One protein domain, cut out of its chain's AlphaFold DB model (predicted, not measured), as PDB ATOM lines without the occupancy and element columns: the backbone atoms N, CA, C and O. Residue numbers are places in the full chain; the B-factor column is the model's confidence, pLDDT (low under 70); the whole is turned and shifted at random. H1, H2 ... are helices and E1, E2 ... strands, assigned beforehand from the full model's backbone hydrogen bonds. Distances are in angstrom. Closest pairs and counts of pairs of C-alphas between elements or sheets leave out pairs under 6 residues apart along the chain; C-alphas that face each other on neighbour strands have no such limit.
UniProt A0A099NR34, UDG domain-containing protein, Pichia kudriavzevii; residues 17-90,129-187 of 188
ATOM      1  N   GLN A  17      -0.443 -53.336  22.228       87.44
ATOM      2  CA  GLN A  17      -1.744 -52.940  21.682       87.44
ATOM      3  C   GLN A  17      -1.619 -52.015  20.468       87.44
ATOM      4  O   GLN A  17      -2.048 -52.372  19.373       87.44
ATOM      5  N   ALA A  18      -1.054 -50.821  20.653       91.19
ATOM      6  CA  ALA A  18      -0.945 -49.841  19.579       91.19
ATOM      7  C   ALA A  18       0.074 -50.272  18.516       91.19
ATOM      8  O   ALA A  18       1.178 -50.704  18.839       91.19
ATOM      9  N   HIS A  19      -0.288 -50.089  17.244       94.81
ATOM     10  CA  HIS A  19       0.595 -50.365  16.103       94.81
ATOM     11  C   HIS A  19       0.529 -49.301  14.995       94.81
ATOM     12  O   HIS A  19       0.955 -49.539  13.873       94.81
ATOM     13  N   GLY A  20       0.010 -48.112  15.320       94.50
ATOM     14  CA  GLY A  20      -0.049 -46.962  14.407       94.50
ATOM     15  C   GLY A  20      -1.410 -46.721  13.747       94.50
ATOM     16  O   GLY A  20      -1.601 -45.671  13.146       94.50
ATOM     17  N   LEU A  21      -2.373 -47.633  13.911       97.19
ATOM     18  CA  LEU A  21      -3.741 -47.479  13.410       97.19
ATOM     19  C   LEU A  21      -4.716 -47.200  14.565       97.19
ATOM     20  O   LEU A  21      -4.754 -47.950  15.546       97.19
ATOM     21  N   ALA A  22      -5.519 -46.138  14.453       96.38
ATOM     22  CA  ALA A  22      -6.561 -45.822  15.431       96.38
ATOM     23  C   ALA A  22      -7.503 -47.020  15.663       96.38
ATOM     24  O   ALA A  22      -7.914 -47.690  14.716       96.38
ATOM     25  N   PHE A  23      -7.838 -47.286  16.929       95.31
ATOM     26  CA  PHE A  23      -8.698 -48.393  17.388       95.31
ATOM     27  C   PHE A  23      -8.216 -49.823  17.092       95.31
ATOM     28  O   PHE A  23      -8.845 -50.769  17.564       95.31
ATOM     29  N   SER A  24      -7.113 -50.007  16.370       96.44
ATOM     30  CA  SER A  24      -6.635 -51.328  15.975       96.44
ATOM     31  C   SER A  24      -5.611 -51.901  16.953       96.44
ATOM     32  O   SER A  24      -4.827 -51.166  17.558       96.44
ATOM     33  N   VAL A  25      -5.598 -53.230  17.069       94.12
ATOM     34  CA  VAL A  25      -4.592 -53.985  17.822       94.12
ATOM     35  C   VAL A  25      -4.024 -55.096  16.948       94.12
ATOM     36  O   VAL A  25      -4.781 -55.920  16.441       94.12
ATOM     37  N   LYS A  26      -2.696 -55.117  16.791       88.75
ATOM     38  CA  LYS A  26      -1.992 -56.056  15.901       88.75
ATOM     39  C   LYS A  26      -1.897 -57.475  16.458       88.75
ATOM     40  O   LYS A  26      -1.884 -58.434  15.695       88.75
ATOM     41  N   ASP A  27      -1.798 -57.615  17.777       87.12
ATOM     42  CA  ASP A  27      -1.719 -58.929  18.409       87.12
ATOM     43  C   ASP A  27      -3.042 -59.692  18.227       87.12
ATOM     44  O   ASP A  27      -4.097 -59.295  18.730       87.12
ATOM     45  N   VAL A  28      -2.963 -60.807  17.500       82.50
ATOM     46  CA  VAL A  28      -4.094 -61.691  17.186       82.50
ATOM     47  C   VAL A  28      -4.708 -62.335  18.429       82.50
ATOM     48  O   VAL A  28      -5.884 -62.691  18.402       82.50
ATOM     49  N   ASN A  29      -3.945 -62.440  19.519       84.44
ATOM     50  CA  ASN A  29      -4.388 -63.008  20.791       84.44
ATOM     51  C   ASN A  29      -4.839 -61.936  21.792       84.44
ATOM     52  O   ASN A  29      -5.290 -62.264  22.894       84.44
ATOM     53  N   ALA A  30      -4.729 -60.651  21.442       84.69
ATOM     54  CA  ALA A  30      -5.093 -59.585  22.355       84.69
ATOM     55  C   ALA A  30      -6.590 -59.605  22.675       84.69
ATOM     56  O   ALA A  30      -7.459 -59.733  21.804       84.69
ATOM     57  N   LYS A  31      -6.907 -59.366  23.951       88.38
ATOM     58  CA  LYS A  31      -8.283 -59.107  24.366       88.38
ATOM     59  C   LYS A  31      -8.808 -57.886  23.615       88.38
ATOM     60  O   LYS A  31      -8.230 -56.801  23.688       88.38
ATOM     61  N   LYS A  32      -9.949 -58.069  22.951       91.12
ATOM     62  CA  LYS A  32     -10.622 -57.023  22.179       91.12
ATOM     63  C   LYS A  32     -10.880 -55.784  23.044       91.12
ATOM     64  O   LYS A  32     -11.596 -55.897  24.046       91.12
ATOM     65  N   PRO A  33     -10.334 -54.610  22.681       92.31
ATOM     66  CA  PRO A  33     -10.607 -53.384  23.410       92.31
ATOM     67  C   PRO A  33     -12.107 -53.051  23.409       92.31
ATOM     68  O   PRO A  33     -12.765 -53.228  22.380       92.31
ATOM     69  N   PRO A  34     -12.664 -52.511  24.508       93.94
ATOM     70  CA  PRO A  34     -14.099 -52.238  24.594       93.94
ATOM     71  C   PRO A  34     -14.622 -51.289  23.506       93.94
ATOM     72  O   PRO A  34     -15.681 -51.537  22.935       93.94
ATOM     73  N   SER A  35     -13.865 -50.238  23.168       94.75
ATOM     74  CA  SER A  35     -14.236 -49.325  22.077       94.75
ATOM     75  C   SER A  35     -14.304 -50.045  20.728       94.75
ATOM     76  O   SER A  35     -15.240 -49.823  19.972       94.75
ATOM     77  N   LEU A  36     -13.360 -50.947  20.441       95.50
ATOM     78  CA  LEU A  36     -13.355 -51.707  19.191       95.50
ATOM     79  C   LEU A  36     -14.526 -52.698  19.121       95.50
ATOM     80  O   LEU A  36     -15.175 -52.824  18.088       95.50
ATOM     81  N   ALA A  37     -14.857 -53.355  20.236       95.75
ATOM     82  CA  ALA A  37     -16.046 -54.203  20.311       95.75
ATOM     83  C   ALA A  37     -17.335 -53.417  20.012       95.75
ATOM     84  O   ALA A  37     -18.215 -53.913  19.309       95.75
ATOM     85  N   ASN A  38     -17.430 -52.178  20.501       97.19
ATOM     86  CA  ASN A  38     -18.561 -51.305  20.205       97.19
ATOM     87  C   ASN A  38     -18.566 -50.816  18.752       97.19
ATOM     88  O   ASN A  38     -19.647 -50.718  18.184       97.19
ATOM     89  N   ILE A  39     -17.403 -50.574  18.134       97.75
ATOM     90  CA  ILE A  39     -17.297 -50.278  16.694       97.75
ATOM     91  C   ILE A  39     -17.904 -51.420  15.871       97.75
ATOM     92  O   ILE A  39     -18.803 -51.167  15.073       97.75
ATOM     93  N   PHE A  40     -17.509 -52.674  16.121       97.06
ATOM     94  CA  PHE A  40     -18.092 -53.826  15.417       97.06
ATOM     95  C   PHE A  40     -19.589 -53.986  15.682       97.06
ATOM     96  O   PHE A  40     -20.351 -54.276  14.766       97.06
ATOM     97  N   ARG A  41     -20.044 -53.744  16.916       96.50
ATOM     98  CA  ARG A  41     -21.482 -53.744  17.207       96.50
ATOM     99  C   ARG A  41     -22.219 -52.640  16.446       96.50
ATOM    100  O   ARG A  41     -23.311 -52.901  15.969       96.50
ATOM    101  N   GLY A  42     -21.627 -51.453  16.306       97.38
ATOM    102  CA  GLY A  42     -22.174 -50.373  15.482       97.38
ATOM    103  C   GLY A  42     -22.289 -50.775  14.011       97.38
ATOM    104  O   GLY A  42     -23.347 -50.594  13.426       97.38
ATOM    105  N   ILE A  43     -21.256 -51.416  13.451       97.81
ATOM    106  CA  ILE A  43     -21.300 -51.985  12.091       97.81
ATOM    107  C   ILE A  43     -22.448 -52.991  11.963       97.81
ATOM    108  O   ILE A  43     -23.193 -52.946  10.995       97.81
ATOM    109  N   HIS A  44     -22.636 -53.871  12.947       96.94
ATOM    110  CA  HIS A  44     -23.739 -54.837  12.942       96.94
ATOM    111  C   HIS A  44     -25.118 -54.191  13.110       96.94
ATOM    112  O   HIS A  44     -26.106 -54.758  12.658       96.94
ATOM    113  N   THR A  45     -25.216 -53.042  13.783       96.69
ATOM    114  CA  THR A  45     -26.473 -52.290  13.854       96.69
ATOM    115  C   THR A  45     -26.805 -51.649  12.510       96.69
ATOM    116  O   THR A  45     -27.954 -51.726  12.085       96.69
ATOM    117  N   ASP A  46     -25.807 -51.095  11.821       97.75
ATOM    118  CA  ASP A  46     -25.970 -50.535  10.475       97.75
ATOM    119  C   ASP A  46     -26.232 -51.634   9.426       97.75
ATOM    120  O   ASP A  46     -27.007 -51.424   8.495       97.75
ATOM    121  N   PHE A  47     -25.627 -52.815   9.600       97.50
ATOM    122  CA  PHE A  47     -25.702 -53.961   8.688       97.50
ATOM    123  C   PHE A  47     -26.002 -55.276   9.442       97.50
ATOM    124  O   PHE A  47     -25.096 -56.084   9.696       97.50
ATOM    125  N   PRO A  48     -27.275 -55.540   9.801       96.19
ATOM    126  CA  PRO A  48     -27.669 -56.712  10.592       96.19
ATOM    127  C   PRO A  48     -27.282 -58.069   9.988       96.19
ATOM    128  O   PRO A  48     -27.083 -59.045  10.714       96.19
ATOM    129  N   GLN A  49     -27.142 -58.157   8.667       94.62
ATOM    130  CA  GLN A  49     -26.684 -59.352   7.963       94.62
ATOM    131  C   GLN A  49     -25.257 -59.763   8.347       94.62
ATOM    132  O   GLN A  49     -24.979 -60.962   8.414       94.62
ATOM    133  N   LEU A  50     -24.382 -58.803   8.678       95.12
ATOM    134  CA  LEU A  50     -23.018 -59.083   9.136       95.12
ATOM    135  C   LEU A  50     -23.005 -59.689  10.543       95.12
ATOM    136  O   LEU A  50     -22.155 -60.521  10.849       95.12
ATOM    137  N   ALA A  51     -24.006 -59.374  11.373       92.50
ATOM    138  CA  ALA A  51     -24.114 -59.916  12.727       92.50
ATOM    139  C   ALA A  51     -24.179 -61.454  12.751       92.50
ATOM    140  O   ALA A  51     -23.716 -62.074  13.711       92.50
ATOM    141  N   LYS A  52     -24.696 -62.077  11.680       91.81
ATOM    142  CA  LYS A  52     -24.765 -63.541  11.521       91.81
ATOM    143  C   LYS A  52     -23.384 -64.205  11.490       91.81
ATOM    144  O   LYS A  52     -23.277 -65.378  11.832       91.81
ATOM    145  N   LYS A  53     -22.333 -63.470  11.109       89.31
ATOM    146  CA  LYS A  53     -20.942 -63.951  11.084       89.31
ATOM    147  C   LYS A  53     -20.257 -63.868  12.458       89.31
ATOM    148  O   LYS A  53     -19.168 -64.408  12.635       89.31
ATOM    149  N   GLY A  54     -20.909 -63.248  13.445       89.94
ATOM    150  CA  GLY A  54     -20.348 -63.013  14.773       89.94
ATOM    151  C   GLY A  54     -19.335 -61.866  14.798       89.94
ATOM    152  O   GLY A  54     -19.068 -61.216  13.794       89.94
ATOM    153  N   LEU A  55     -18.782 -61.571  15.979       89.69
ATOM    154  CA  LEU A  55     -17.718 -60.569  16.093       89.69
ATOM    155  C   LEU A  55     -16.410 -61.100  15.484       89.69
ATOM    156  O   LEU A  55     -16.084 -62.271  15.702       89.69
ATOM    157  N   PRO A  56     -15.602 -60.238  14.842       90.81
ATOM    158  CA  PRO A  56     -14.288 -60.627  14.356       90.81
ATOM    159  C   PRO A  56     -13.397 -61.252  15.431       90.81
ATOM    160  O   PRO A  56     -13.367 -60.814  16.596       90.81
ATOM    161  N   LYS A  57     -12.641 -62.277  15.026       89.25
ATOM    162  CA  LYS A  57     -11.763 -63.043  15.922       89.25
ATOM    163  C   LYS A  57     -10.531 -62.238  16.343       89.25
ATOM    164  O   LYS A  57     -10.169 -62.289  17.513       89.25
ATOM    165  N   HIS A  58      -9.961 -61.435  15.441       91.88
ATOM    166  CA  HIS A  58      -8.839 -60.532  15.730       91.88
ATOM    167  C   HIS A  58      -9.273 -59.060  15.810       91.88
ATOM    168  O   HIS A  58     -10.448 -58.719  15.664       91.88
ATOM    169  N   CYS A  59      -8.306 -58.190  16.112       93.81
ATOM    170  CA  CYS A  59      -8.497 -56.750  16.310       93.81
ATOM    171  C   CYS A  59      -7.686 -55.889  15.321       93.81
ATOM    172  O   CYS A  59      -7.662 -54.659  15.436       93.81
ATOM    173  N   ASP A  60      -7.008 -56.531  14.368       95.38
ATOM    174  CA  ASP A  60      -6.255 -55.848  13.322       95.38
ATOM    175  C   ASP A  60      -7.208 -55.277  12.262       95.38
ATOM    176  O   ASP A  60      -8.030 -56.001  11.705       95.38
ATOM    177  N   LEU A  61      -7.100 -53.972  12.008       97.06
ATOM    178  CA  LEU A  61      -7.914 -53.212  11.058       97.06
ATOM    179  C   LEU A  61      -7.143 -52.901   9.768       97.06
ATOM    180  O   LEU A  61      -7.587 -52.083   8.966       97.06
ATOM    181  N   SER A  62      -5.995 -53.545   9.536       96.19
ATOM    182  CA  SER A  62      -5.195 -53.365   8.317       96.19
ATOM    183  C   SER A  62      -5.981 -53.686   7.036       96.19
ATOM    184  O   SER A  62      -5.756 -53.070   5.999       96.19
ATOM    185  N   ALA A  63      -6.983 -54.571   7.092       95.88
ATOM    186  CA  ALA A  63      -7.883 -54.799   5.958       95.88
ATOM    187  C   ALA A  63      -8.631 -53.518   5.531       95.88
ATOM    188  O   ALA A  63      -8.813 -53.273   4.339       95.88
ATOM    189  N   TRP A  64      -9.014 -52.659   6.482       97.88
ATOM    190  CA  TRP A  64      -9.668 -51.383   6.183       97.88
ATOM    191  C   TRP A  64      -8.701 -50.388   5.539       97.88
ATOM    192  O   TRP A  64      -9.089 -49.653   4.630       97.88
ATOM    193  N   THR A  65      -7.428 -50.380   5.947       96.75
ATOM    194  CA  THR A  65      -6.432 -49.472   5.357       96.75
ATOM    195  C   THR A  65      -6.167 -49.813   3.893       96.75
ATOM    196  O   THR A  65      -6.126 -48.909   3.058       96.75
ATOM    197  N   HIS A  66      -6.120 -51.105   3.543       95.56
ATOM    198  CA  HIS A  66      -6.038 -51.565   2.152       95.56
ATOM    199  C   HIS A  66      -7.246 -51.129   1.307       95.56
ATOM    200  O   HIS A  66      -7.105 -50.880   0.110       95.56
ATOM    201  N   ARG A  67      -8.420 -50.959   1.927       96.38
ATOM    202  CA  ARG A  67      -9.639 -50.439   1.281       96.38
ATOM    203  C   ARG A  67      -9.730 -48.907   1.270       96.38
ATOM    204  O   ARG A  67     -10.717 -48.352   0.791       96.38
ATOM    205  N   GLY A  68      -8.700 -48.209   1.750       97.06
ATOM    206  CA  GLY A  68      -8.627 -46.748   1.735       97.06
ATOM    207  C   GLY A  68      -9.178 -46.066   2.987       97.06
ATOM    208  O   GLY A  68      -9.496 -44.878   2.925       97.06
ATOM    209  N   VAL A  69      -9.295 -46.772   4.116       98.44
ATOM    210  CA  VAL A  69      -9.648 -46.163   5.406       98.44
ATOM    211  C   VAL A  69      -8.382 -45.687   6.122       98.44
ATOM    212  O   VAL A  69      -7.557 -46.482   6.568       98.44
ATOM    213  N   LEU A  70      -8.232 -44.373   6.266       98.44
ATOM    214  CA  LEU A  70      -7.198 -43.753   7.083       98.44
ATOM    215  C   LEU A  70      -7.631 -43.751   8.557       98.44
ATOM    216  O   LEU A  70      -8.546 -43.029   8.951       98.44
ATOM    217  N   LEU A  71      -6.952 -44.552   9.378       98.19
ATOM    218  CA  LEU A  71      -7.189 -44.678  10.819       98.19
ATOM    219  C   LEU A  71      -6.223 -43.774  11.599       98.19
ATOM    220  O   LEU A  71      -5.167 -44.225  12.044       98.19
ATOM    221  N   LEU A  72      -6.577 -42.497  11.757       97.50
ATOM    222  CA  LEU A  72      -5.681 -41.454  12.266       97.50
ATOM    223  C   LEU A  72      -6.006 -41.088  13.719       97.50
ATOM    224  O   LEU A  72      -7.087 -40.579  14.005       97.50
ATOM    225  N   ASN A  73      -5.068 -41.291  14.647       95.44
ATOM    226  CA  ASN A  73      -5.185 -40.692  15.981       95.44
ATOM    227  C   ASN A  73      -4.808 -39.205  15.936       95.44
ATOM    228  O   ASN A  73      -3.946 -38.818  15.155       95.44
ATOM    229  N   SER A  74      -5.411 -38.394  16.809       92.50
ATOM    230  CA  SER A  74      -5.056 -36.974  16.980       92.50
ATOM    231  C   SER A  74      -3.707 -36.797  17.690       92.50
ATOM    232  O   SER A  74      -3.016 -35.802  17.505       92.50
ATOM    233  N   VAL A  75      -3.321 -37.776  18.508       94.50
ATOM    234  CA  VAL A  75      -1.998 -37.893  19.126       94.50
ATOM    235  C   VAL A  75      -1.374 -39.199  18.642       94.50
ATOM    236  O   VAL A  75      -2.024 -40.240  18.691       94.50
ATOM    237  N   LEU A  76      -0.127 -39.177  18.163       96.06
ATOM    238  CA  LEU A  76       0.474 -40.355  17.512       96.06
ATOM    239  C   LEU A  76       1.359 -41.210  18.425       96.06
ATOM    240  O   LEU A  76       1.772 -42.300  18.040       96.06
ATOM    241  N   THR A  77       1.624 -40.761  19.650       96.25
ATOM    242  CA  THR A  77       2.414 -41.512  20.638       96.25
ATOM    243  C   THR A  77       1.796 -41.393  22.023       96.25
ATOM    244  O   THR A  77       1.068 -40.448  22.308       96.25
ATOM    245  N   VAL A  78       2.083 -42.356  22.892       95.00
ATOM    246  CA  VAL A  78       1.623 -42.360  24.281       95.00
ATOM    247  C   VAL A  78       2.649 -43.093  25.135       95.00
ATOM    248  O   VAL A  78       3.243 -44.078  24.696       95.00
ATOM    249  N   GLU A  79       2.877 -42.610  26.346       95.44
ATOM    250  CA  GLU A  79       3.653 -43.310  27.360       95.44
ATOM    251  C   GLU A  79       2.871 -44.525  27.878       95.44
ATOM    252  O   GLU A  79       1.650 -44.479  28.074       95.44
ATOM    253  N   ALA A  80       3.580 -45.632  28.106       92.88
ATOM    254  CA  ALA A  80       2.968 -46.870  28.564       92.88
ATOM    255  C   ALA A  80       2.150 -46.646  29.849       92.88
ATOM    256  O   ALA A  80       2.608 -46.019  30.801       92.88
ATOM    257  N   HIS A  81       0.930 -47.180  29.866       91.75
ATOM    258  CA  HIS A  81      -0.040 -47.089  30.963       91.75
ATOM    259  C   HIS A  81      -0.508 -45.666  31.323       91.75
ATOM    260  O   HIS A  81      -1.213 -45.495  32.317       91.75
ATOM    261  N   ARG A  82      -0.182 -44.650  30.513       92.31
ATOM    262  CA  ARG A  82      -0.559 -43.251  30.756       92.31
ATOM    263  C   ARG A  82      -1.281 -42.665  29.549       92.31
ATOM    264  O   ARG A  82      -0.676 -41.982  28.721       92.31
ATOM    265  N   ALA A  83      -2.586 -42.917  29.473       89.31
ATOM    266  CA  ALA A  83      -3.474 -42.297  28.488       89.31
ATOM    267  C   ALA A  83      -3.252 -40.775  28.407       89.31
ATOM    268  O   ALA A  83      -3.106 -40.109  29.436       89.31
ATOM    269  N   ASN A  84      -3.251 -40.221  27.194       90.31
ATOM    270  CA  ASN A  84      -3.059 -38.794  26.904       90.31
ATOM    271  C   ASN A  84      -1.746 -38.159  27.406       90.31
ATOM    272  O   ASN A  84      -1.625 -36.935  27.411       90.31
ATOM    273  N   SER A  85      -0.742 -38.944  27.797       94.94
ATOM    274  CA  SER A  85       0.558 -38.438  28.289       94.94
ATOM    275  C   SER A  85       1.290 -37.509  27.310       94.94
ATOM    276  O   SER A  85       2.022 -36.615  27.744       94.94
ATOM    277  N   HIS A  86       1.084 -37.684  26.003       95.81
ATOM    278  CA  HIS A  86       1.666 -36.839  24.953       95.81
ATOM    279  C   HIS A  86       0.657 -35.892  24.285       95.81
ATOM    280  O   HIS A  86       0.967 -35.301  23.251       95.81
ATOM    281  N   ALA A  87      -0.536 -35.723  24.860       93.25
ATOM    282  CA  ALA A  87      -1.479 -34.716  24.387       93.25
ATOM    283  C   ALA A  87      -0.911 -33.300  24.575       93.25
ATOM    284  O   ALA A  87      -0.175 -33.034  25.530       93.25
ATOM    285  N   LYS A  88      -1.289 -32.383  23.683       92.50
ATOM    286  CA  LYS A  88      -0.858 -30.976  23.645       92.50
ATOM    287  C   LYS A  88       0.656 -30.804  23.474       92.50
ATOM    288  O   LYS A  88       1.224 -29.828  23.956       92.50
ATOM    289  N   ARG A  89       1.312 -31.752  22.796       95.06
ATOM    290  CA  ARG A  89       2.760 -31.729  22.509       95.06
ATOM    291  C   ARG A  89       3.086 -31.579  21.018       95.06
ATOM    292  O   ARG A  89       4.163 -31.971  20.588       95.06
ATOM    293  N   GLY A  90       2.149 -31.046  20.234       94.81
ATOM    294  CA  GLY A  90       2.331 -30.744  18.807       94.81
ATOM    295  C   GLY A  90       1.793 -31.810  17.849       94.81
ATOM    296  O   GLY A  90       1.610 -31.524  16.668       94.81
ATOM    297  N   ARG A 129     -10.786 -23.879   8.426       96.31
ATOM    298  CA  ARG A 129      -9.558 -23.372   7.787       96.31
ATOM    299  C   ARG A 129      -9.550 -23.658   6.290       96.31
ATOM    300  O   ARG A 129      -9.273 -22.739   5.525       96.31
ATOM    301  N   VAL A 130      -9.888 -24.881   5.885       96.00
ATOM    302  CA  VAL A 130      -9.947 -25.281   4.471       96.00
ATOM    303  C   VAL A 130     -10.978 -24.443   3.714       96.00
ATOM    304  O   VAL A 130     -10.663 -23.900   2.660       96.00
ATOM    305  N   GLU A 131     -12.177 -24.256   4.266       95.12
ATOM    306  CA  GLU A 131     -13.235 -23.448   3.641       95.12
ATOM    307  C   GLU A 131     -12.796 -21.989   3.451       95.12
ATOM    308  O   GLU A 131     -13.019 -21.408   2.392       95.12
ATOM    309  N   ARG A 132     -12.079 -21.409   4.426       95.00
ATOM    310  CA  ARG A 132     -11.521 -20.051   4.305       95.00
ATOM    311  C   ARG A 132     -10.472 -19.918   3.202       95.00
ATOM    312  O   ARG A 132     -10.392 -18.855   2.598       95.00
ATOM    313  N   ARG A 133      -9.654 -20.946   2.964       93.56
ATOM    314  CA  ARG A 133      -8.625 -20.919   1.907       93.56
ATOM    315  C   ARG A 133      -9.196 -21.194   0.526       93.56
ATOM    316  O   ARG A 133      -8.779 -20.572  -0.441       93.56
ATOM    317  N   THR A 134     -10.121 -22.145   0.444       91.06
ATOM    318  CA  THR A 134     -10.659 -22.645  -0.828       91.06
ATOM    319  C   THR A 134     -11.872 -21.857  -1.313       91.06
ATOM    320  O   THR A 134     -12.214 -21.939  -2.489       91.06
ATOM    321  N   GLY A 135     -12.526 -21.087  -0.436       90.31
ATOM    322  CA  GLY A 135     -13.688 -20.268  -0.781       90.31
ATOM    323  C   GLY A 135     -14.973 -21.063  -1.035       90.31
ATOM    324  O   GLY A 135     -15.936 -20.498  -1.546       90.31
ATOM    325  N   GLY A 136     -15.012 -22.356  -0.691       87.88
ATOM    326  CA  GLY A 136     -16.166 -23.229  -0.906       87.88
ATOM    327  C   GLY A 136     -16.412 -24.191   0.260       87.88
ATOM    328  O   GLY A 136     -15.512 -24.405   1.074       87.88
ATOM    329  N   PRO A 137     -17.623 -24.771   0.360       90.38
ATOM    330  CA  PRO A 137     -17.969 -25.684   1.441       90.38
ATOM    331  C   PRO A 137     -17.216 -27.011   1.310       90.38
ATOM    332  O   PRO A 137     -17.206 -27.652   0.256       90.38
ATOM    333  N   VAL A 138     -16.635 -27.467   2.417       89.69
ATOM    334  CA  VAL A 138     -16.020 -28.801   2.502       89.69
ATOM    335  C   VAL A 138     -17.107 -29.850   2.719       89.69
ATOM    336  O   VAL A 138     -17.098 -30.895   2.068       89.69
ATOM    337  N   ALA A 139     -18.054 -29.568   3.619       86.12
ATOM    338  CA  ALA A 139     -19.140 -30.475   3.977       86.12
ATOM    339  C   ALA A 139     -20.335 -30.340   3.026       86.12
ATOM    340  O   ALA A 139     -20.765 -29.229   2.730       86.12
ATOM    341  N   GLY A 140     -20.906 -31.462   2.578       71.12
ATOM    342  CA  GLY A 140     -22.128 -31.464   1.756       71.12
ATOM    343  C   GLY A 140     -21.931 -30.982   0.313       71.12
ATOM    344  O   GLY A 140     -22.889 -30.960  -0.452       71.12
ATOM    345  N   GLY A 141     -20.698 -30.627  -0.058       74.50
ATOM    346  CA  GLY A 141     -20.258 -30.416  -1.435       74.50
ATOM    347  C   GLY A 141     -19.200 -31.449  -1.806       74.50
ATOM    348  O   GLY A 141     -19.497 -32.471  -2.419       74.50
ATOM    349  N   ARG A 142     -17.951 -31.208  -1.388       87.50
ATOM    350  CA  ARG A 142     -16.807 -32.052  -1.766       87.50
ATOM    351  C   ARG A 142     -16.656 -33.315  -0.914       87.50
ATOM    352  O   ARG A 142     -16.183 -34.324  -1.427       87.50
ATOM    353  N   HIS A 143     -17.032 -33.276   0.363       96.50
ATOM    354  CA  HIS A 143     -16.817 -34.362   1.323       96.50
ATOM    355  C   HIS A 143     -18.031 -34.581   2.233       96.50
ATOM    356  O   HIS A 143     -18.830 -33.669   2.473       96.50
ATOM    357  N   LEU A 144     -18.132 -35.783   2.807       97.69
ATOM    358  CA  LEU A 144     -19.114 -36.102   3.842       97.69
ATOM    359  C   LEU A 144     -18.457 -36.064   5.220       97.69
ATOM    360  O   LEU A 144     -17.490 -36.779   5.472       97.69
ATOM    361  N   LEU A 145     -19.011 -35.272   6.137       98.06
ATOM    362  CA  LEU A 145     -18.545 -35.193   7.520       98.06
ATOM    363  C   LEU A 145     -19.596 -35.791   8.459       98.06
ATOM    364  O   LEU A 145     -20.724 -35.304   8.531       98.06
ATOM    365  N   LEU A 146     -19.216 -36.833   9.194       98.06
ATOM    366  CA  LEU A 146     -20.076 -37.567  10.115       98.06
ATOM    367  C   LEU A 146     -19.598 -37.361  11.553       98.06
ATOM    368  O   LEU A 146     -18.588 -37.924  11.985       98.06
ATOM    369  N   TYR A 147     -20.350 -36.561  12.303       97.38
ATOM    370  CA  TYR A 147     -20.101 -36.280  13.714       97.38
ATOM    371  C   TYR A 147     -20.997 -37.144  14.588       97.38
ATOM    372  O   TYR A 147     -22.190 -37.266  14.323       97.38
ATOM    373  N   GLY A 148     -20.431 -37.734  15.638       95.88
ATOM    374  CA  GLY A 148     -21.174 -38.684  16.451       95.88
ATOM    375  C   GLY A 148     -20.598 -38.908  17.837       95.88
ATOM    376  O   GLY A 148     -19.632 -38.270  18.258       95.88
ATOM    377  N   VAL A 149     -21.203 -39.830  18.575       96.00
ATOM    378  CA  VAL A 149     -20.772 -40.174  19.935       96.00
ATOM    379  C   VAL A 149     -19.512 -41.043  19.868       96.00
ATOM    380  O   VAL A 149     -19.255 -41.694  18.865       96.00
ATOM    381  N   HIS A 150     -18.684 -41.058  20.915       96.00
ATOM    382  CA  HIS A 150     -17.502 -41.926  20.964       96.00
ATOM    383  C   HIS A 150     -17.888 -43.402  21.240       96.00
ATOM    384  O   HIS A 150     -18.790 -43.638  22.051       96.00
ATOM    385  N   PRO A 151     -17.196 -44.408  20.660       96.31
ATOM    386  CA  PRO A 151     -17.486 -45.832  20.886       96.31
ATOM    387  C   PRO A 151     -17.098 -46.370  22.272       96.31
ATOM    388  O   PRO A 151     -17.342 -47.536  22.569       96.31
ATOM    389  N   SER A 152     -16.487 -45.568  23.146       94.19
ATOM    390  CA  SER A 152     -16.147 -45.999  24.516       94.19
ATOM    391  C   SER A 152     -17.389 -46.503  25.269       94.19
ATOM    392  O   SER A 152     -18.465 -45.923  25.098       94.19
ATOM    393  N   PRO A 153     -17.269 -47.515  26.154       93.12
ATOM    394  CA  PRO A 153     -18.371 -47.971  27.006       93.12
ATOM    395  C   PRO A 153     -19.079 -46.843  27.763       93.12
ATOM    396  O   PRO A 153     -20.291 -46.887  27.945       93.12
ATOM    397  N   LEU A 154     -18.337 -45.794  28.135       92.62
ATOM    398  CA  LEU A 154     -18.870 -44.628  28.839       92.62
ATOM    399  C   LEU A 154     -19.878 -43.822  28.016       92.62
ATOM    400  O   LEU A 154     -20.580 -42.989  28.584       92.62
ATOM    401  N   SER A 155     -19.907 -43.988  26.694       93.50
ATOM    402  CA  SER A 155     -20.676 -43.141  25.784       93.50
ATOM    403  C   SER A 155     -21.458 -43.894  24.716       93.50
ATOM    404  O   SER A 155     -22.435 -43.341  24.227       93.50
ATOM    405  N   ALA A 156     -21.100 -45.132  24.375       95.19
ATOM    406  CA  ALA A 156     -21.664 -45.830  23.221       95.19
ATOM    407  C   ALA A 156     -23.201 -45.941  23.261       95.19
ATOM    408  O   ALA A 156     -23.877 -45.653  22.274       95.19
ATOM    409  N   HIS A 157     -23.764 -46.244  24.433       94.56
ATOM    410  CA  HIS A 157     -25.214 -46.339  24.639       94.56
ATOM    411  C   HIS A 157     -25.963 -45.007  24.470       94.56
ATOM    412  O   HIS A 157     -27.176 -45.015  24.313       94.56
ATOM    413  N   ARG A 158     -25.262 -43.865  24.463       94.19
ATOM    414  CA  ARG A 158     -25.862 -42.534  24.273       94.19
ATOM    415  C   ARG A 158     -26.068 -42.147  22.806       94.19
ATOM    416  O   ARG A 158     -26.430 -41.006  22.545       94.19
ATOM    417  N   GLY A 159     -25.794 -43.046  21.860       94.25
ATOM    418  CA  GLY A 159     -26.091 -42.809  20.443       94.25
ATOM    419  C   GLY A 159     -25.082 -43.368  19.443       94.25
ATOM    420  O   GLY A 159     -25.316 -43.253  18.246       94.25
ATOM    421  N   PHE A 160     -23.981 -44.000  19.876       97.56
ATOM    422  CA  PHE A 160     -23.017 -44.586  18.932       97.56
ATOM    423  C   PHE A 160     -23.661 -45.677  18.068       97.56
ATOM    424  O   PHE A 160     -23.370 -45.773  16.884       97.56
ATOM    425  N   PHE A 161     -24.548 -46.487  18.651       97.00
ATOM    426  CA  PHE A 161     -25.208 -47.578  17.930       97.00
ATOM    427  C   PHE A 161     -26.333 -47.108  16.998       97.00
ATOM    428  O   PHE A 161     -26.759 -47.878  16.156       97.00
ATOM    429  N   SER A 162     -26.819 -45.870  17.125       95.62
ATOM    430  CA  SER A 162     -27.940 -45.350  16.324       95.62
ATOM    431  C   SER A 162     -27.544 -44.246  15.340       95.62
ATOM    432  O   SER A 162     -28.399 -43.715  14.638       95.62
ATOM    433  N   GLN A 163     -26.260 -43.874  15.269       96.75
ATOM    434  CA  GLN A 163     -25.803 -42.769  14.413       96.75
ATOM    435  C   GLN A 163     -25.736 -43.121  12.913       96.75
ATOM    436  O   GLN A 163     -25.762 -42.209  12.077       96.75
ATOM    437  N   GLY A 164     -25.674 -44.410  12.552       98.00
ATOM    438  CA  GLY A 164     -25.735 -44.864  11.156       98.00
ATOM    439  C   GLY A 164     -24.519 -44.480  10.310       98.00
ATOM    440  O   GLY A 164     -24.666 -44.174   9.131       98.00
ATOM    441  N   HIS A 165     -23.334 -44.330  10.908       98.44
ATOM    442  CA  HIS A 165     -22.180 -43.781  10.185       98.44
ATOM    443  C   HIS A 165     -21.638 -44.736   9.115       98.44
ATOM    444  O   HIS A 165     -21.167 -44.269   8.080       98.44
ATOM    445  N   PHE A 166     -21.683 -46.047   9.349       98.56
ATOM    446  CA  PHE A 166     -21.125 -47.035   8.429       98.56
ATOM    447  C   PHE A 166     -22.015 -47.188   7.192       98.56
ATOM    448  O   PHE A 166     -21.489 -47.216   6.078       98.56
ATOM    449  N   SER A 167     -23.341 -47.188   7.370       98.38
ATOM    450  CA  SER A 167     -24.309 -47.197   6.264       98.38
ATOM    451  C   SER A 167     -24.277 -45.905   5.449       98.38
ATOM    452  O   SER A 167     -24.100 -45.971   4.234       98.38
ATOM    453  N   LYS A 168     -24.308 -44.731   6.099       98.50
ATOM    454  CA  LYS A 168     -24.164 -43.425   5.420       98.50
ATOM    455  C   LYS A 168     -22.862 -43.318   4.627       98.50
ATOM    456  O   LYS A 168     -22.831 -42.706   3.567       98.50
ATOM    457  N   CYS A 169     -21.777 -43.901   5.139       98.38
ATOM    458  CA  CYS A 169     -20.505 -43.938   4.428       98.38
ATOM    459  C   CYS A 169     -20.585 -44.772   3.150       98.38
ATOM    460  O   CYS A 169     -20.124 -44.315   2.109       98.38
ATOM    461  N   VAL A 170     -21.144 -45.983   3.222       98.12
ATOM    462  CA  VAL A 170     -21.308 -46.848   2.043       98.12
ATOM    463  C   VAL A 170     -22.200 -46.167   1.009       98.12
ATOM    464  O   VAL A 170     -21.809 -46.064  -0.148       98.12
ATOM    465  N   GLU A 171     -23.346 -45.628   1.431       97.62
ATOM    466  CA  GLU A 171     -24.267 -44.889   0.560       97.62
ATOM    467  C   GLU A 171     -23.562 -43.728  -0.151       97.62
ATOM    468  O   GLU A 171     -23.598 -43.635  -1.378       97.62
ATOM    469  N   TRP A 172     -22.846 -42.892   0.604       97.50
ATOM    470  CA  TRP A 172     -22.110 -41.763   0.046       97.50
ATOM    471  C   TRP A 172     -21.048 -42.189  -0.964       97.50
ATOM    472  O   TRP A 172     -20.924 -41.571  -2.016       97.50
ATOM    473  N   LEU A 173     -20.272 -43.231  -0.666       96.75
ATOM    474  CA  LEU A 173     -19.236 -43.694  -1.586       96.75
ATOM    475  C   LEU A 173     -19.850 -44.263  -2.874       96.75
ATOM    476  O   LEU A 173     -19.356 -43.965  -3.961       96.75
ATOM    477  N   ARG A 174     -20.954 -45.016  -2.775       96.38
ATOM    478  CA  ARG A 174     -21.642 -45.594  -3.938       96.38
ATOM    479  C   ARG A 174     -22.148 -44.530  -4.904       96.38
ATOM    480  O   ARG A 174     -21.874 -44.625  -6.095       96.38
ATOM    481  N   VAL A 175     -22.832 -43.499  -4.403       94.88
ATOM    482  CA  VAL A 175     -23.374 -42.431  -5.269       94.88
ATOM    483  C   VAL A 175     -22.282 -41.547  -5.889       94.88
ATOM    484  O   VAL A 175     -22.563 -40.792  -6.813       94.88
ATOM    485  N   HIS A 176     -21.035 -41.666  -5.421       94.88
ATOM    486  CA  HIS A 176     -19.871 -40.932  -5.927       94.88
ATOM    487  C   HIS A 176     -18.847 -41.833  -6.641       94.88
ATOM    488  O   HIS A 176     -17.645 -41.563  -6.611       94.88
ATOM    489  N   GLY A 177     -19.316 -42.898  -7.301       92.25
ATOM    490  CA  GLY A 177     -18.517 -43.679  -8.253       92.25
ATOM    491  C   GLY A 177     -17.767 -44.876  -7.665       92.25
ATOM    492  O   GLY A 177     -16.966 -45.491  -8.364       92.25
ATOM    493  N   TYR A 178     -18.022 -45.237  -6.405       91.69
ATOM    494  CA  TYR A 178     -17.542 -46.492  -5.820       91.69
ATOM    495  C   TYR A 178     -18.670 -47.532  -5.765       91.69
ATOM    496  O   TYR A 178     -19.063 -47.978  -4.688       91.69
ATOM    497  N   GLU A 179     -19.218 -47.886  -6.929       89.81
ATOM    498  CA  GLU A 179     -20.437 -48.703  -7.062       89.81
ATOM    499  C   GLU A 179     -20.313 -50.108  -6.449       89.81
ATOM    500  O   GLU A 179     -21.288 -50.615  -5.896       89.81
ATOM    501  N   ASP A 180     -19.105 -50.682  -6.461       90.94
ATOM    502  CA  ASP A 180     -18.806 -52.010  -5.906       90.94
ATOM    503  C   ASP A 180     -18.684 -52.032  -4.369       90.94
ATOM    504  O   ASP A 180     -18.421 -53.079  -3.779       90.94
ATOM    505  N   ILE A 181     -18.803 -50.883  -3.690       94.69
ATOM    506  CA  ILE A 181     -18.748 -50.830  -2.225       94.69
ATOM    507  C   ILE A 181     -20.107 -51.212  -1.639       94.69
ATOM    508  O   ILE A 181     -21.127 -50.584  -1.916       94.69
ATOM    509  N   ASP A 182     -20.094 -52.185  -0.737       96.19
ATOM    510  CA  ASP A 182     -21.243 -52.619   0.052       96.19
ATOM    511  C   ASP A 182     -20.862 -52.771   1.541       96.19
ATOM    512  O   ASP A 182     -19.834 -52.257   1.998       96.19
ATOM    513  N   GLU A 183     -21.692 -53.450   2.331       95.81
ATOM    514  CA  GLU A 183     -21.426 -53.713   3.747       95.81
ATOM    515  C   GLU A 183     -20.100 -54.449   4.012       95.81
ATOM    516  O   GLU A 183     -19.493 -54.247   5.070       95.81
ATOM    517  N   SER A 184     -19.609 -55.255   3.060       95.44
ATOM    518  CA  SER A 184     -18.369 -56.031   3.198       95.44
ATOM    519  C   SER A 184     -17.137 -55.134   3.324       95.44
ATOM    520  O   SER A 184     -16.101 -55.546   3.856       95.44
ATOM    521  N   PHE A 185     -17.262 -53.859   2.931       97.00
ATOM    522  CA  PHE A 185     -16.242 -52.831   3.116       97.00
ATOM    523  C   PHE A 185     -15.762 -52.724   4.568       97.00
ATOM    524  O   PHE A 185     -14.578 -52.462   4.802       97.00
ATOM    525  N   TRP A 186     -16.647 -52.992   5.533       97.19
ATOM    526  CA  TRP A 186     -16.366 -52.902   6.967       97.19
ATOM    527  C   TRP A 186     -15.971 -54.227   7.629       97.19
ATOM    528  O   TRP A 186     -15.674 -54.246   8.824       97.19
ATOM    529  N   GLU A 187     -15.905 -55.329   6.886       93.75
ATOM    530  CA  GLU A 187     -15.483 -56.625   7.430       93.75
ATOM    531  C   GLU A 187     -13.964 -56.705   7.624       93.75
ATOM    532  O   GLU A 187     -13.206 -56.022   6.931       93.75
TER     533      GLU A 187
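Overview. This is residues 17 to 90 and 129 to 187 of the 188 residues of the protein "UDG domain-containing protein" of Pichia kudriavzevii (UniProt A0A099NR34). With little regular structure, the model has a corner of helices, where H1 meets H5 near their ends, amid long loops; residues 132 to 137, partly in H4, stick out. The printed part has 133 residues, 53 in named elements, mostly helix: H1 H2 H3 E1 H4 E2 H5 H6. It is only just compact, close to loose, with a radius of gyration of the C-alphas of 16.4 A and spans of 43 by 43 by 31 A.

Arrangement. H1, residues 34 to 46, touches H5, residues 165 to 175, with residues 42 to 46 alone, at a steep tilt of 50 degrees, the same way; the closest C-alphas, of Asp 46 and Ser 167, are 5.6 A apart. H2, residues 48 to 51, only just touches H1, with 3 pairs of C-alphas within 8 A, only at the corner; the closest, of His 44 and Ala 51, are 5.1 A apart. H6, residues 183 to 186, touches H5; the closest C-alphas, of Val 170 and Glu 183, are 7.1 A apart. H3, residues 62 to 66, and H4, residues 129 to 134, touch no helix. E1, residues 69 to 73, and E2, residues 144 to 148, are apart and pair with no named strand. H1, H3, H4 and H5 have every O i to N i+4 pair within hydrogen-bond range; H2 and H6 are too short for one.

Along the chain. H1 begins at C-alpha 34 (-14.099, -52.238, 24.594) and measures 18.5 A, H5 15.6 A. H6 ends at C-alpha 186 (-16.366, -52.902, 6.967).

Size, cuts and confidence. The C-alphas farthest apart, of Asn 29 and Gly 135, are 48.8 A apart. Residues 91 to 128 are not printed, a gap of 17.8 A between C-alphas 90 and 129. The link E2 to H5 is long. No printed residue is under 70 in pLDDT.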